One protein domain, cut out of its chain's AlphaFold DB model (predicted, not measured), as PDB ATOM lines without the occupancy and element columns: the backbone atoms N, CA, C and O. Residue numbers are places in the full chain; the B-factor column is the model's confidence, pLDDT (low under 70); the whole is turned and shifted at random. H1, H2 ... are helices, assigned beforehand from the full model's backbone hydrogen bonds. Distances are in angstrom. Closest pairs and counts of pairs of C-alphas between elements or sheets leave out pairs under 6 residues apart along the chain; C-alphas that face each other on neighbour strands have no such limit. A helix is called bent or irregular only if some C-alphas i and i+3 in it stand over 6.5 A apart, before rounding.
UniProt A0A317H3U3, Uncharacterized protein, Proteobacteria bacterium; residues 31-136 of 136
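AT A GLANCE: This is residues 31 to 136 of the 136 residues of an uncharacterized protein of Proteobacteria bacterium (UniProt A0A317H3U3). Two long helices, H3 and H1, run side by side in opposite ways and make a thin rod. At one end of the rod the chain turns back from H1 to H3 through the short helix H2 and a loop, residues 74 to 86; H2, residues 78 to 84 and the first residues of H3, 87 to 93, stick out there. The printed part has 106 residues with three named helices, in the order H1, H2, H3, and no named strand; the class is all helix. The whole is extended, with a radius of gyration of the C-alphas of 23.2 A and spans of 81 by 18 by 17 A.

HOW THE PARTS SIT: The longest helix is H3, residues 87 to 134, and it touches H1, residues 31 to 66, with 41 pairs of C-alphas within 8 A. Their closest C-alphas are those of Arg 60 and Ile 101, 5.6 A apart. The two helices run opposite ways at a shallow tilt of 20 degrees, and their centres are 9.0 A apart. The short helix H2, residues 69 to 73, is close to H1 but not clearly touching it; their closest C-alphas are those of Ala 66 and Ile 72, 6.8 A apart. H2 and H3 are apart. In H1, H2 and H3 every pair of O i and N i+4 is within hydrogen-bond range.

IN THESE COORDINATES: H3 has 48 residues, from Tyr 87 with its C-alpha at (-25.316, 12.822, -11.035) to Gln 134 with its C-alpha at (-57.987, 70.788, 13.335), and is 70.9 A long from first to last C-alpha. H1 has 36 residues and begins at Glu 31, with its C-alpha at (-49.170, 64.420, 21.346); it ends at Ala 66 and is 52.5 A long. H2, from Pro 69 to Gln 73, has five residues and is 6.0 A long. None of the three helices is bent or irregular.

THE WHOLE: The two C-alphas farthest apart are those of Asp 81 and Arg 136, at 81.2 A, while the first and last printed C-alphas, of Glu 31 and Arg 136, are 12.7 A apart. The link from H1 to H2 is tight, with 2 residues, and the link from H2 to H3 is long, with 13. Without the stretches that stand free, residues 68 to 74, 78 to 84 and 86 to 93, the body has 84 residues and spans 75 by 18 by 14 A. The printed part has no cut and ends at residue 136, the chain's last residue. The mean pLDDT of the printed part is 92.2; H2 has a mean of 76, and residue 136 is the one printed residue under 70.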
ATOM      1  N   GLU A  31     -48.561  65.491  22.140       90.81
ATOM      2  CA  GLU A  31     -49.170  64.420  21.346       90.81
ATOM      3  C   GLU A  31     -48.843  64.550  19.851       90.81
ATOM      4  O   GLU A  31     -48.503  63.559  19.205       90.81
ATOM      5  N   LEU A  32     -48.858  65.772  19.303       93.38
ATOM      6  CA  LEU A  32     -48.472  66.013  17.911       93.38
ATOM      7  C   LEU A  32     -47.013  65.608  17.652       93.38
ATOM      8  O   LEU A  32     -46.736  64.912  16.678       93.38
ATOM      9  N   GLN A  33     -46.093  65.971  18.551       93.88
ATOM     10  CA  GLN A  33     -44.682  65.581  18.445       93.88
ATOM     11  C   GLN A  33     -44.496  64.057  18.474       93.88
ATOM     12  O   GLN A  33     -43.659  63.522  17.747       93.88
ATOM     13  N   GLN A  34     -45.282  63.341  19.286       95.56
ATOM     14  CA  GLN A  34     -45.253  61.876  19.321       95.56
ATOM     15  C   GLN A  34     -45.736  61.268  18.000       95.56
ATOM     16  O   GLN A  34     -45.090  60.359  17.476       95.56
ATOM     17  N   VAL A  35     -46.832  61.783  17.434       97.38
ATOM     18  CA  VAL A  35     -47.354  61.325  16.136       97.38
ATOM     19  C   VAL A  35     -46.341  61.577  15.019       97.38
ATOM     20  O   VAL A  35     -46.085  60.681  14.216       97.38
ATOM     21  N   GLU A  36     -45.709  62.750  14.992       96.62
ATOM     22  CA  GLU A  36     -44.663  63.082  14.016       96.62
ATOM     23  C   GLU A  36     -43.435  62.161  14.157       96.62
ATOM     24  O   GLU A  36     -42.898  61.675  13.155       96.62
ATOM     25  N   ALA A  37     -43.013  61.850  15.387       97.81
ATOM     26  CA  ALA A  37     -41.907  60.926  15.639       97.81
ATOM     27  C   ALA A  37     -42.220  59.492  15.167       97.81
ATOM     28  O   ALA A  37     -41.375  58.850  14.528       97.81
ATOM     29  N   GLU A  38     -43.433  58.996  15.430       98.06
ATOM     30  CA  GLU A  38     -43.879  57.683  14.948       98.06
ATOM     31  C   GLU A  38     -44.037  57.660  13.420       98.06
ATOM     32  O   GLU A  38     -43.624  56.691  12.783       98.06
ATOM     33  N   LEU A  39     -44.519  58.740  12.793       98.38
ATOM     34  CA  LEU A  39     -44.558  58.859  11.329       98.38
ATOM     35  C   LEU A  39     -43.165  58.724  10.713       98.38
ATOM     36  O   LEU A  39     -42.978  57.961   9.763       98.38
ATOM     37  N   GLN A  40     -42.173  59.419  11.272       98.25
ATOM     38  CA  GLN A  40     -40.792  59.306  10.805       98.25
ATOM     39  C   GLN A  40     -40.240  57.889  10.989       98.25
ATOM     40  O   GLN A  40     -39.510  57.389  10.131       98.25
ATOM     41  N   ARG A  41     -40.574  57.223  12.099       98.50
ATOM     42  CA  ARG A  41     -40.179  55.831  12.334       98.50
ATOM     43  C   ARG A  41     -40.795  54.897  11.294       98.50
ATOM     44  O   ARG A  41     -40.051  54.127  10.688       98.50
ATOM     45  N   VAL A  42     -42.103  54.994  11.058       98.62
ATOM     46  CA  VAL A  42     -42.816  54.179  10.063       98.62
ATOM     47  C   VAL A  42     -42.246  54.413   8.665       98.62
ATOM     48  O   VAL A  42     -41.999  53.451   7.946       98.62
ATOM     49  N   GLN A  43     -41.959  55.661   8.286       98.06
ATOM     50  CA  GLN A  43     -41.336  55.975   6.993       98.06
ATOM     51  C   GLN A  43     -39.950  55.342   6.834       98.06
ATOM     52  O   GLN A  43     -39.663  54.751   5.791       98.06
ATOM     53  N   ARG A  44     -39.093  55.427   7.862       98.56
ATOM     54  CA  ARG A  44     -37.778  54.766   7.838       98.56
ATOM     55  C   ARG A  44     -37.928  53.259   7.682       98.56
ATOM     56  O   ARG A  44     -37.243  52.659   6.862       98.56
ATOM     57  N   GLU A  45     -38.853  52.660   8.427       98.62
ATOM     58  CA  GLU A  45     -39.089  51.223   8.350       98.62
ATOM     59  C   GLU A  45     -39.624  50.796   6.977       98.62
ATOM     60  O   GLU A  45     -39.135  49.821   6.413       98.62
ATOM     61  N   GLN A  46     -40.554  51.556   6.385       98.38
ATOM     62  CA  GLN A  46     -41.029  51.310   5.020       98.38
ATOM     63  C   GLN A  46     -39.875  51.311   4.015       98.38
ATOM     64  O   GLN A  46     -39.815  50.430   3.158       98.38
ATOM     65  N   GLN A  47     -38.950  52.270   4.125       98.44
ATOM     66  CA  GLN A  47     -37.778  52.334   3.255       98.44
ATOM     67  C   GLN A  47     -36.876  51.107   3.437       98.44
ATOM     68  O   GLN A  47     -36.432  50.527   2.447       98.44
ATOM     69  N   THR A  48     -36.638  50.677   4.679       98.69
ATOM     70  CA  THR A  48     -35.859  49.466   4.973       98.69
ATOM     71  C   THR A  48     -36.518  48.210   4.403       98.69
ATOM     72  O   THR A  48     -35.851  47.434   3.722       98.69
ATOM     73  N   VAL A  49     -37.822  48.021   4.621       98.75
ATOM     74  CA  VAL A  49     -38.575  46.864   4.105       98.75
ATOM     75  C   VAL A  49     -38.561  46.847   2.577       98.75
ATOM     76  O   VAL A  49     -38.351  45.798   1.971       98.75
ATOM     77  N   PHE A  50     -38.718  48.009   1.942       98.62
ATOM     78  CA  PHE A  50     -38.637  48.126   0.488       98.62
ATOM     79  C   PHE A  50     -37.252  47.731  -0.046       98.62
ATOM     80  O   PHE A  50     -37.156  46.946  -0.988       98.62
ATOM     81  N   GLN A  51     -36.176  48.208   0.584       98.69
ATOM     82  CA  GLN A  51     -34.811  47.829   0.205       98.69
ATOM     83  C   GLN A  51     -34.569  46.324   0.376       98.69
ATOM     84  O   GLN A  51     -34.035  45.681  -0.526       98.69
ATOM     85  N   GLN A  52     -35.000  45.741   1.496       98.69
ATOM     86  CA  GLN A  52     -34.899  44.297   1.735       98.69
ATOM     87  C   GLN A  52     -35.671  43.494   0.686       98.69
ATOM     88  O   GLN A  52     -35.181  42.466   0.217       98.69
ATOM     89  N   PHE A  53     -36.844  43.978   0.272       98.81
ATOM     90  CA  PHE A  53     -37.633  43.349  -0.782       98.81
ATOM     91  C   PHE A  53     -36.873  43.339  -2.110       98.81
ATOM     92  O   PHE A  53     -36.786  42.296  -2.755       98.81
ATOM     93  N   GLN A  54     -36.269  44.468  -2.498       98.62
ATOM     94  CA  GLN A  54     -35.452  44.545  -3.712       98.62
ATOM     95  C   GLN A  54     -34.261  43.585  -3.647       98.62
ATOM     96  O   GLN A  54     -34.067  42.792  -4.564       98.62
ATOM     97  N   MET A  55     -33.514  43.585  -2.540       98.69
ATOM     98  CA  MET A  55     -32.370  42.686  -2.369       98.69
ATOM     99  C   MET A  55     -32.778  41.210  -2.449       98.69
ATOM    100  O   MET A  55     -32.147  40.429  -3.155       98.69
ATOM    101  N   THR A  56     -33.866  40.830  -1.778       98.69
ATOM    102  CA  THR A  56     -34.378  39.449  -1.787       98.69
ATOM    103  C   THR A  56     -34.880  39.043  -3.173       98.69
ATOM    104  O   THR A  56     -34.694  37.903  -3.600       98.69
ATOM    105  N   GLN A  57     -35.480  39.980  -3.911       98.56
ATOM    106  CA  GLN A  57     -35.908  39.743  -5.284       98.56
ATOM    107  C   GLN A  57     -34.709  39.431  -6.181       98.56
ATOM    108  O   GLN A  57     -34.779  38.472  -6.948       98.56
ATOM    109  N   GLU A  58     -33.620  40.188  -6.066       98.44
ATOM    110  CA  GLU A  58     -32.410  39.946  -6.855       98.44
ATOM    111  C   GLU A  58     -31.742  38.615  -6.491       98.44
ATOM    112  O   GLU A  58     -31.351  37.871  -7.388       98.44
ATOM    113  N   LEU A  59     -31.703  38.234  -5.208       98.31
ATOM    114  CA  LEU A  59     -31.239  36.899  -4.809       98.31
ATOM    115  C   LEU A  59     -32.070  35.795  -5.470       98.31
ATOM    116  O   LEU A  59     -31.513  34.858  -6.041       98.31
ATOM    117  N   ARG A  60     -33.403  35.929  -5.467       98.12
ATOM    118  CA  ARG A  60     -34.284  34.969  -6.142       98.12
ATOM    119  C   ARG A  60     -34.033  34.925  -7.648       98.12
ATOM    120  O   ARG A  60     -33.985  33.836  -8.210       98.12
ATOM    121  N   ARG A  61     -33.890  36.084  -8.304       97.06
ATOM    122  CA  ARG A  61     -33.584  36.157  -9.744       97.06
ATOM    123  C   ARG A  61     -32.278  35.435 -10.059       97.06
ATOM    124  O   ARG A  61     -32.277  34.602 -10.954       97.06
ATOM    125  N   ASN A  62     -31.226  35.672  -9.278       95.69
ATOM    126  CA  ASN A  62     -29.927  35.029  -9.477       95.69
ATOM    127  C   ASN A  62     -30.019  33.500  -9.396       95.69
ATOM    128  O   ASN A  62     -29.454  32.813 -10.245       95.69
ATOM    129  N   GLU A  63     -30.763  32.951  -8.428       95.12
ATOM    130  CA  GLU A  63     -30.994  31.500  -8.361       95.12
ATOM    131  C   GLU A  63     -31.780  30.992  -9.580       95.12
ATOM    132  O   GLU A  63     -31.450  29.953 -10.150       95.12
ATOM    133  N   MET A  64     -32.806  31.725 -10.023       93.19
ATOM    134  CA  MET A  64     -33.588  31.353 -11.209       93.19
ATOM    135  C   MET A  64     -32.750  31.397 -12.495       93.19
ATOM    136  O   MET A  64     -32.868  30.505 -13.336       93.19
ATOM    137  N   ASP A  65     -31.875  32.388 -12.635       92.19
ATOM    138  CA  ASP A  65     -30.969  32.518 -13.774       92.19
ATOM    139  C   ASP A  65     -29.887  31.433 -13.751       92.19
ATOM    140  O   ASP A  65     -29.580  30.849 -14.790       92.19
ATOM    141  N   ALA A  66     -29.373  31.075 -12.571       86.94
ATOM    142  CA  ALA A  66     -28.466  29.939 -12.404       86.94
ATOM    143  C   ALA A  66     -29.131  28.596 -12.762       86.94
ATOM    144  O   ALA A  66     -28.453  27.665 -13.196       86.94
ATOM    145  N   ALA A  67     -30.458  28.492 -12.637       84.44
ATOM    146  CA  ALA A  67     -31.226  27.328 -13.078       84.44
ATOM    147  C   ALA A  67     -31.395  27.247 -14.609       84.44
ATOM    148  O   ALA A  67     -31.872  26.228 -15.119       84.44
ATOM    149  N   ASN A  68     -31.040  28.298 -15.358       84.00
ATOM    150  CA  ASN A  68     -31.199  28.333 -16.807       84.00
ATOM    151  C   ASN A  68     -30.281  27.290 -17.474       84.00
ATOM    152  O   ASN A  68     -29.059  27.368 -17.325       84.00
ATOM    153  N   PRO A  69     -30.820  26.366 -18.294       77.81
ATOM    154  CA  PRO A  69     -30.021  25.351 -18.978       77.81
ATOM    155  C   PRO A  69     -28.861  25.923 -19.797       77.81
ATOM    156  O   PRO A  69     -27.802  25.306 -19.863       77.81
ATOM    157  N   LYS A  70     -29.024  27.118 -20.384       77.69
ATOM    158  CA  LYS A  70     -27.954  27.790 -21.136       77.69
ATOM    159  C   LYS A  70     -26.822  28.277 -20.231       77.69
ATOM    160  O   LYS A  70     -25.674  28.273 -20.655       77.69
ATOM    161  N   VAL A  71     -27.125  28.704 -19.007       76.38
ATOM    162  CA  VAL A  71     -26.108  29.120 -18.026       76.38
ATOM    163  C   VAL A  71     -25.367  27.889 -17.506       76.38
ATOM    164  O   VAL A  71     -24.141  27.881 -17.468       76.38
ATOM    165  N   ILE A  72     -26.102  26.813 -17.213       77.00
ATOM    166  CA  ILE A  72     -25.539  25.539 -16.746       77.00
ATOM    167  C   ILE A  72     -24.603  24.928 -17.799       77.00
ATOM    168  O   ILE A  72     -23.478  24.571 -17.469       77.00
ATOM    169  N   GLN A  73     -25.028  24.842 -19.064       71.00
ATOM    170  CA  GLN A  73     -24.226  24.245 -20.146       71.00
ATOM    171  C   GLN A  73     -22.941  25.020 -20.456       71.00
ATOM    172  O   GLN A  73     -21.958  24.418 -20.870       71.00
ATOM    173  N   ASN A  74     -22.934  26.337 -20.239       76.00
ATOM    174  CA  ASN A  74     -21.750  27.176 -20.433       76.00
ATOM    175  C   ASN A  74     -20.859  27.258 -19.177       76.00
ATOM    176  O   ASN A  74     -19.887  28.013 -19.164       76.00
ATOM    177  N   SER A  75     -21.182  26.518 -18.111       74.94
ATOM    178  CA  SER A  75     -20.364  26.476 -16.899       74.94
ATOM    179  C   SER A  75     -19.048  25.725 -17.151       74.94
ATOM    180  O   SER A  75     -19.068  24.679 -17.807       74.94
ATOM    181  N   PRO A  76     -17.912  26.168 -16.572       76.62
ATOM    182  CA  PRO A  76     -16.625  25.473 -16.676       76.62
ATOM    183  C   PRO A  76     -16.681  24.001 -16.250       76.62
ATOM    184  O   PRO A  76     -15.893  23.190 -16.725       76.62
ATOM    185  N   VAL A  77     -17.634  23.637 -15.385       71.62
ATOM    186  CA  VAL A  77     -17.869  22.254 -14.934       71.62
ATOM    187  C   VAL A  77     -18.208  21.314 -16.100       71.62
ATOM    188  O   VAL A  77     -17.854  20.143 -16.050       71.62
ATOM    189  N   TYR A  78     -18.841  21.825 -17.161       71.12
ATOM    190  CA  TYR A  78     -19.222  21.061 -18.355       71.12
ATOM    191  C   TYR A  78     -18.278  21.299 -19.547       71.12
ATOM    192  O   TYR A  78     -18.626  20.974 -20.682       71.12
ATOM    193  N   ALA A  79     -17.089  21.873 -19.317       78.31
ATOM    194  CA  ALA A  79     -16.075  22.015 -20.358       78.31
ATOM    195  C   ALA A  79     -15.664  20.641 -20.915       78.31
ATOM    196  O   ALA A  79     -15.603  19.659 -20.180       78.31
ATOM    197  N   GLN A  80     -15.353  20.584 -22.212       72.31
ATOM    198  CA  GLN A  80     -15.113  19.336 -22.950       72.31
ATOM    199  C   GLN A  80     -13.959  18.481 -22.388       72.31
ATOM    200  O   GLN A  80     -13.962  17.266 -22.570       72.31
ATOM    201  N   ASP A  81     -13.024  19.108 -21.669       80.75
ATOM    202  CA  ASP A  81     -11.861  18.458 -21.054       80.75
ATOM    203  C   ASP A  81     -12.098  18.020 -19.593       80.75
ATOM    204  O   ASP A  81     -11.232  17.383 -18.991       80.75
ATOM    205  N   ASN A  82     -13.261  18.340 -19.009       76.31
ATOM    206  CA  ASN A  82     -13.618  17.940 -17.649       76.31
ATOM    207  C   ASN A  82     -14.428  16.634 -17.647       76.31
ATOM    208  O   ASN A  82     -15.295  16.433 -18.502       76.31
ATOM    209  N   PRO A  83     -14.190  15.731 -16.674       78.88
ATOM    210  CA  PRO A  83     -15.044  14.566 -16.502       78.88
ATOM    211  C   PRO A  83     -16.486  15.016 -16.210       78.88
ATOM    212  O   PRO A  83     -16.678  16.020 -15.518       78.88
ATOM    213  N   PRO A  84     -17.506  14.281 -16.694       78.06
ATOM    214  CA  PRO A  84     -18.895  14.605 -16.397       78.06
ATOM    215  C   PRO A  84     -19.134  14.723 -14.883       78.06
ATOM    216  O   PRO A  84     -18.619  13.894 -14.124       78.06
ATOM    217  N   PRO A  85     -19.919  15.715 -14.426       79.69
ATOM    218  CA  PRO A  85     -20.209  15.874 -13.009       79.69
ATOM    219  C   PRO A  85     -21.009  14.687 -12.461       79.69
ATOM    220  O   PRO A  85     -21.797  14.058 -13.172       79.69
ATOM    221  N   ASN A  86     -20.820  14.392 -11.172       87.88
ATOM    222  CA  ASN A  86     -21.560  13.341 -10.482       87.88
ATOM    223  C   ASN A  86     -23.065  13.655 -10.495       87.88
ATOM    224  O   ASN A  86     -23.498  14.733 -10.082       87.88
ATOM    225  N   TYR A  87     -23.865  12.691 -10.953       86.69
ATOM    226  CA  TYR A  87     -25.316  12.822 -11.035       86.69
ATOM    227  C   TYR A  87     -25.971  13.150  -9.684       86.69
ATOM    228  O   TYR A  87     -26.836  14.024  -9.628       86.69
ATOM    229  N   GLU A  88     -25.554  12.494  -8.597       90.88
ATOM    230  CA  GLU A  88     -26.114  12.727  -7.259       90.88
ATOM    231  C   GLU A  88     -25.866  14.161  -6.786       90.88
ATOM    232  O   GLU A  88     -26.761  14.789  -6.218       90.88
ATOM    233  N   ASP A  89     -24.681  14.702  -7.071       88.81
ATOM    234  CA  ASP A  89     -24.320  16.071  -6.707       88.81
ATOM    235  C   ASP A  89     -25.141  17.090  -7.510       88.81
ATOM    236  O   ASP A  89     -25.642  18.065  -6.949       88.81
ATOM    237  N   VAL A  90     -25.371  16.836  -8.803       87.00
ATOM    238  CA  VAL A  90     -26.212  17.693  -9.658       87.00
ATOM    239  C   VAL A  90     -27.669  17.701  -9.188       87.00
ATOM    240  O   VAL A  90     -28.302  18.760  -9.142       87.00
ATOM    241  N   VAL A  91     -28.217  16.536  -8.834       90.00
ATOM    242  CA  VAL A  91     -29.583  16.430  -8.296       90.00
ATOM    243  C   VAL A  91     -29.689  17.154  -6.955       90.00
ATOM    244  O   VAL A  91     -30.643  17.906  -6.747       90.00
ATOM    245  N   ARG A  92     -28.697  16.985  -6.075       92.44
ATOM    246  CA  ARG A  92     -28.655  17.655  -4.772       92.44
ATOM    247  C   ARG A  92     -28.598  19.173  -4.912       92.44
ATOM    248  O   ARG A  92     -29.393  19.856  -4.277       92.44
ATOM    249  N   GLU A  93     -27.721  19.700  -5.765       90.00
ATOM    250  CA  GLU A  93     -27.628  21.148  -6.002       90.00
ATOM    251  C   GLU A  93     -28.937  21.700  -6.573       90.00
ATOM    252  O   GLU A  93     -29.405  22.766  -6.177       90.00
ATOM    253  N   ARG A  94     -29.578  20.956  -7.483       90.44
ATOM    254  CA  ARG A  94     -30.895  21.333  -8.002       90.44
ATOM    255  C   ARG A  94     -31.930  21.450  -6.890       90.44
ATOM    256  O   ARG A  94     -32.628  22.457  -6.848       90.44
ATOM    257  N   GLN A  95     -32.007  20.461  -6.006       94.81
ATOM    258  CA  GLN A  95     -32.950  20.489  -4.895       94.81
ATOM    259  C   GLN A  95     -32.661  21.653  -3.934       94.81
ATOM    260  O   GLN A  95     -33.571  22.404  -3.600       94.81
ATOM    261  N   GLN A  96     -31.398  21.853  -3.552       95.75
ATOM    262  CA  GLN A  96     -31.001  22.955  -2.669       95.75
ATOM    263  C   GLN A  96     -31.341  24.321  -3.266       95.75
ATOM    264  O   GLN A  96     -31.793  25.217  -2.558       95.75
ATOM    265  N   ARG A  97     -31.156  24.499  -4.575       94.94
ATOM    266  CA  ARG A  97     -31.561  25.726  -5.262       94.94
ATOM    267  C   ARG A  97     -33.072  25.932  -5.225       94.94
ATOM    268  O   ARG A  97     -33.518  27.043  -4.952       94.94
ATOM    269  N   ASP A  98     -33.851  24.888  -5.491       95.94
ATOM    270  CA  ASP A  98     -35.313  24.973  -5.458       95.94
ATOM    271  C   ASP A  98     -35.801  25.341  -4.036       95.94
ATOM    272  O   ASP A  98     -36.688  26.183  -3.882       95.94
ATOM    273  N   GLU A  99     -35.143  24.821  -2.992       97.94
ATOM    274  CA  GLU A  99     -35.357  25.214  -1.590       97.94
ATOM    275  C   GLU A  99     -35.004  26.693  -1.334       97.94
ATOM    276  O   GLU A  99     -35.792  27.413  -0.714       97.94
ATOM    277  N   ARG A 100     -33.869  27.191  -1.854       98.06
ATOM    278  CA  ARG A 100     -33.489  28.616  -1.750       98.06
ATOM    279  C   ARG A 100     -34.507  29.528  -2.442       98.06
ATOM    280  O   ARG A 100     -34.892  30.554  -1.884       98.06
ATOM    281  N   ILE A 101     -34.992  29.152  -3.628       98.00
ATOM    282  CA  ILE A 101     -36.019  29.913  -4.361       98.00
ATOM    283  C   ILE A 101     -37.328  29.971  -3.568       98.00
ATOM    284  O   ILE A 101     -37.942  31.041  -3.483       98.00
ATOM    285  N   ALA A 102     -37.756  28.849  -2.984       98.38
ATOM    286  CA  ALA A 102     -38.946  28.799  -2.139       98.38
ATOM    287  C   ALA A 102     -38.789  29.714  -0.915       98.38
ATOM    288  O   ALA A 102     -39.641  30.569  -0.675       98.38
ATOM    289  N   TYR A 103     -37.647  29.630  -0.227       98.62
ATOM    290  CA  TYR A 103     -37.323  30.494   0.908       98.62
ATOM    291  C   TYR A 103     -37.396  31.987   0.552       98.62
ATOM    292  O   TYR A 103     -38.087  32.752   1.227       98.62
ATOM    293  N   TYR A 104     -36.746  32.420  -0.536       98.69
ATOM    294  CA  TYR A 104     -36.798  33.826  -0.956       98.69
ATOM    295  C   TYR A 104     -38.208  34.263  -1.363       98.69
ATOM    296  O   TYR A 104     -38.569  35.424  -1.188       98.69
ATOM    297  N   THR A 105     -39.025  33.353  -1.895       98.56
ATOM    298  CA  THR A 105     -40.422  33.646  -2.239       98.56
ATOM    299  C   THR A 105     -41.259  33.912  -0.990       98.56
ATOM    300  O   THR A 105     -41.988  34.903  -0.945       98.56
ATOM    301  N   ASP A 106     -41.115  33.080   0.040       98.81
ATOM    302  CA  ASP A 106     -41.805  33.277   1.315       98.81
ATOM    303  C   ASP A 106     -41.369  34.574   2.000       98.81
ATOM    304  O   ASP A 106     -42.204  35.317   2.522       98.81
ATOM    305  N   GLU A 107     -40.078  34.897   1.942       98.75
ATOM    306  CA  GLU A 107     -39.555  36.136   2.509       98.75
ATOM    307  C   GLU A 107     -40.086  37.375   1.770       98.75
ATOM    308  O   GLU A 107     -40.529  38.334   2.405       98.75
ATOM    309  N   LEU A 108     -40.167  37.338   0.435       98.88
ATOM    310  CA  LEU A 108     -40.806  38.401  -0.352       98.88
ATOM    311  C   LEU A 108     -42.274  38.608   0.043       98.88
ATOM    312  O   LEU A 108     -42.717  39.750   0.169       98.88
ATOM    313  N   ASN A 109     -43.021  37.524   0.276       98.81
ATOM    314  CA  ASN A 109     -44.415  37.604   0.716       98.81
ATOM    315  C   ASN A 109     -44.536  38.261   2.101       98.81
ATOM    316  O   ASN A 109     -45.408  39.108   2.312       98.81
ATOM    317  N   ARG A 110     -43.639  37.921   3.036       98.81
ATOM    318  CA  ARG A 110     -43.590  38.532   4.375       98.81
ATOM    319  C   ARG A 110     -43.250  40.017   4.316       98.81
ATOM    320  O   ARG A 110     -43.935  40.821   4.947       98.81
ATOM    321  N   LEU A 111     -42.237  40.388   3.536       98.81
ATOM    322  CA  LEU A 111     -41.830  41.782   3.342       98.81
ATOM    323  C   LEU A 111     -42.961  42.607   2.715       98.81
ATOM    324  O   LEU A 111     -43.237  43.719   3.164       98.81
ATOM    325  N   TYR A 112     -43.677  42.042   1.739       98.62
ATOM    326  CA  TYR A 112     -44.849  42.685   1.150       98.62
ATOM    327  C   TYR A 112     -45.969  42.908   2.175       98.62
ATOM    328  O   TYR A 112     -46.493  44.019   2.283       98.62
ATOM    329  N   ALA A 113     -46.307  41.888   2.969       98.75
ATOM    330  CA  ALA A 113     -47.315  42.012   4.021       98.75
ATOM    331  C   ALA A 113     -46.926  43.082   5.057       98.75
ATOM    332  O   ALA A 113     -47.740  43.944   5.393       98.75
ATOM    333  N   ARG A 114     -45.656  43.100   5.488       98.69
ATOM    334  CA  ARG A 114     -45.139  44.119   6.412       98.69
ATOM    335  C   ARG A 114     -45.235  45.522   5.824       98.69
ATOM    336  O   ARG A 114     -45.626  46.451   6.525       98.69
ATOM    337  N   TYR A 115     -44.911  45.686   4.545       98.62
ATOM    338  CA  TYR A 115     -45.051  46.972   3.869       98.62
ATOM    339  C   TYR A 115     -46.509  47.460   3.880       98.62
ATOM    340  O   TYR A 115     -46.770  48.615   4.215       98.62
ATOM    341  N   GLN A 116     -47.473  46.575   3.600       98.62
ATOM    342  CA  GLN A 116     -48.899  46.908   3.679       98.62
ATOM    343  C   GLN A 116     -49.345  47.286   5.100       98.62
ATOM    344  O   GLN A 116     -50.136  48.217   5.268       98.62
ATOM    345  N   ASP A 117     -48.845  46.592   6.126       98.69
ATOM    346  CA  ASP A 117     -49.104  46.946   7.526       98.69
ATOM    347  C   ASP A 117     -48.585  48.344   7.866       98.69
ATOM    348  O   ASP A 117     -49.264  49.108   8.555       98.69
ATOM    349  N   LEU A 118     -47.390  48.691   7.386       98.69
ATOM    350  CA  LEU A 118     -46.798  50.007   7.612       98.69
ATOM    351  C   LEU A 118     -47.574  51.112   6.887       98.69
ATOM    352  O   LEU A 118     -47.736  52.195   7.440       98.69
ATOM    353  N   GLU A 119     -48.086  50.860   5.680       98.38
ATOM    354  CA  GLU A 119     -48.971  51.808   4.982       98.38
ATOM    355  C   GLU A 119     -50.275  52.058   5.753       98.38
ATOM    356  O   GLU A 119     -50.686  53.208   5.918       98.38
ATOM    357  N   ARG A 120     -50.886  51.011   6.324       98.62
ATOM    358  CA  ARG A 120     -52.062  51.170   7.200       98.62
ATOM    359  C   ARG A 120     -51.748  52.002   8.446       98.62
ATOM    360  O   ARG A 120     -52.521  52.892   8.794       98.62
ATOM    361  N   GLN A 121     -50.615  51.739   9.101       98.44
ATOM    362  CA  GLN A 121     -50.171  52.501  10.276       98.44
ATOM    363  C   GLN A 121     -49.936  53.975   9.941       98.44
ATOM    364  O   GLN A 121     -50.418  54.856  10.648       98.44
ATOM    365  N   LYS A 122     -49.247  54.249   8.832       98.38
ATOM    366  CA  LYS A 122     -49.000  55.606   8.340       98.38
ATOM    367  C   LYS A 122     -50.302  56.360   8.074       98.38
ATOM    368  O   LYS A 122     -50.425  57.498   8.510       98.38
ATOM    369  N   ALA A 123     -51.276  55.733   7.414       98.25
ATOM    370  CA  ALA A 123     -52.577  56.351   7.157       98.25
ATOM    371  C   ALA A 123     -53.302  56.732   8.460       98.25
ATOM    372  O   ALA A 123     -53.796  57.850   8.582       98.25
ATOM    373  N   ALA A 124     -53.304  55.842   9.457       98.06
ATOM    374  CA  ALA A 124     -53.906  56.118  10.762       98.06
ATOM    375  C   ALA A 124     -53.197  57.261  11.516       98.06
ATOM    376  O   ALA A 124     -53.851  58.082  12.156       98.06
ATOM    377  N   LEU A 125     -51.865  57.335  11.429       97.94
ATOM    378  CA  LEU A 125     -51.087  58.413  12.041       97.94
ATOM    379  C   LEU A 125     -51.339  59.766  11.363       97.94
ATOM    380  O   LEU A 125     -51.508  60.758  12.064       97.94
ATOM    381  N   LEU A 126     -51.416  59.807  10.029       97.62
ATOM    382  CA  LEU A 126     -51.740  61.028   9.278       97.62
ATOM    383  C   LEU A 126     -53.150  61.539   9.601       97.62
ATOM    384  O   LEU A 126     -53.359  62.742   9.749       97.62
ATOM    385  N   GLU A 127     -54.113  60.630   9.755       97.19
ATOM    386  CA  GLU A 127     -55.467  60.980  10.184       97.19
ATOM    387  C   GLU A 127     -55.461  61.593  11.594       97.19
ATOM    388  O   GLU A 127     -56.038  62.657  11.815       97.19
ATOM    389  N   ARG A 128     -54.736  60.983  12.543       95.06
ATOM    390  CA  ARG A 128     -54.594  61.523  13.906       95.06
ATOM    391  C   ARG A 128     -53.895  62.881  13.922       95.06
ATOM    392  O   ARG A 128     -54.327  63.782  14.636       95.06
ATOM    393  N   GLU A 129     -52.843  63.046  13.126       94.88
ATOM    394  CA  GLU A 129     -52.142  64.323  12.968       94.88
ATOM    395  C   GLU A 129     -53.096  65.419  12.470       94.88
ATOM    396  O   GLU A 129     -53.126  66.521  13.022       94.88
ATOM    397  N   SER A 130     -53.917  65.106  11.463       94.12
ATOM    398  CA  SER A 130     -54.931  66.012  10.919       94.12
ATOM    399  C   SER A 130     -55.957  66.422  11.980       94.12
ATOM    400  O   SER A 130     -56.222  67.612  12.152       94.12
ATOM    401  N   GLN A 131     -56.476  65.465  12.755       93.25
ATOM    402  CA  GLN A 131     -57.435  65.726  13.834       93.25
ATOM    403  C   GLN A 131     -56.844  66.620  14.933       93.25
ATOM    404  O   GLN A 131     -57.481  67.590  15.343       93.25
ATOM    405  N   LEU A 132     -55.604  66.356  15.364       91.31
ATOM    406  CA  LEU A 132     -54.901  67.175  16.360       91.31
ATOM    407  C   LEU A 132     -54.635  68.603  15.865       91.31
ATOM    408  O   LEU A 132     -54.637  69.544  16.660       91.31
ATOM    409  N   ARG A 133     -54.414  68.781  14.557       89.31
ATOM    410  CA  ARG A 133     -54.224  70.102  13.940       89.31
ATOM    411  C   ARG A 133     -55.540  70.869  13.765       89.31
ATOM    412  O   ARG A 133     -55.516  72.089  13.874       89.31
ATOM    413  N   GLN A 134     -56.655  70.183  13.502       86.31
ATOM    414  CA  GLN A 134     -57.987  70.788  13.335       86.31
ATOM    415  C   GLN A 134     -58.704  71.082  14.659       86.31
ATOM    416  O   GLN A 134     -59.541  71.976  14.707       86.31
ATOM    417  N   GLY A 135     -58.392  70.345  15.729       74.62
ATOM    418  CA  GLY A 135     -58.930  70.579  17.076       74.62
ATOM    419  C   GLY A 135     -58.309  71.771  17.819       74.62
ATOM    420  O   GLY A 135     -58.511  71.887  19.028       74.62
ATOM    421  N   ARG A 136     -57.532  72.612  17.127       56.97
ATOM    422  CA  ARG A 136     -56.917  73.843  17.643       56.97
ATOM    423  C   ARG A 136     -57.693  75.084  17.230       56.97
ATOM    424  O   ARG A 136     -58.222  75.100  16.099       56.97
TER     425      ARG A 136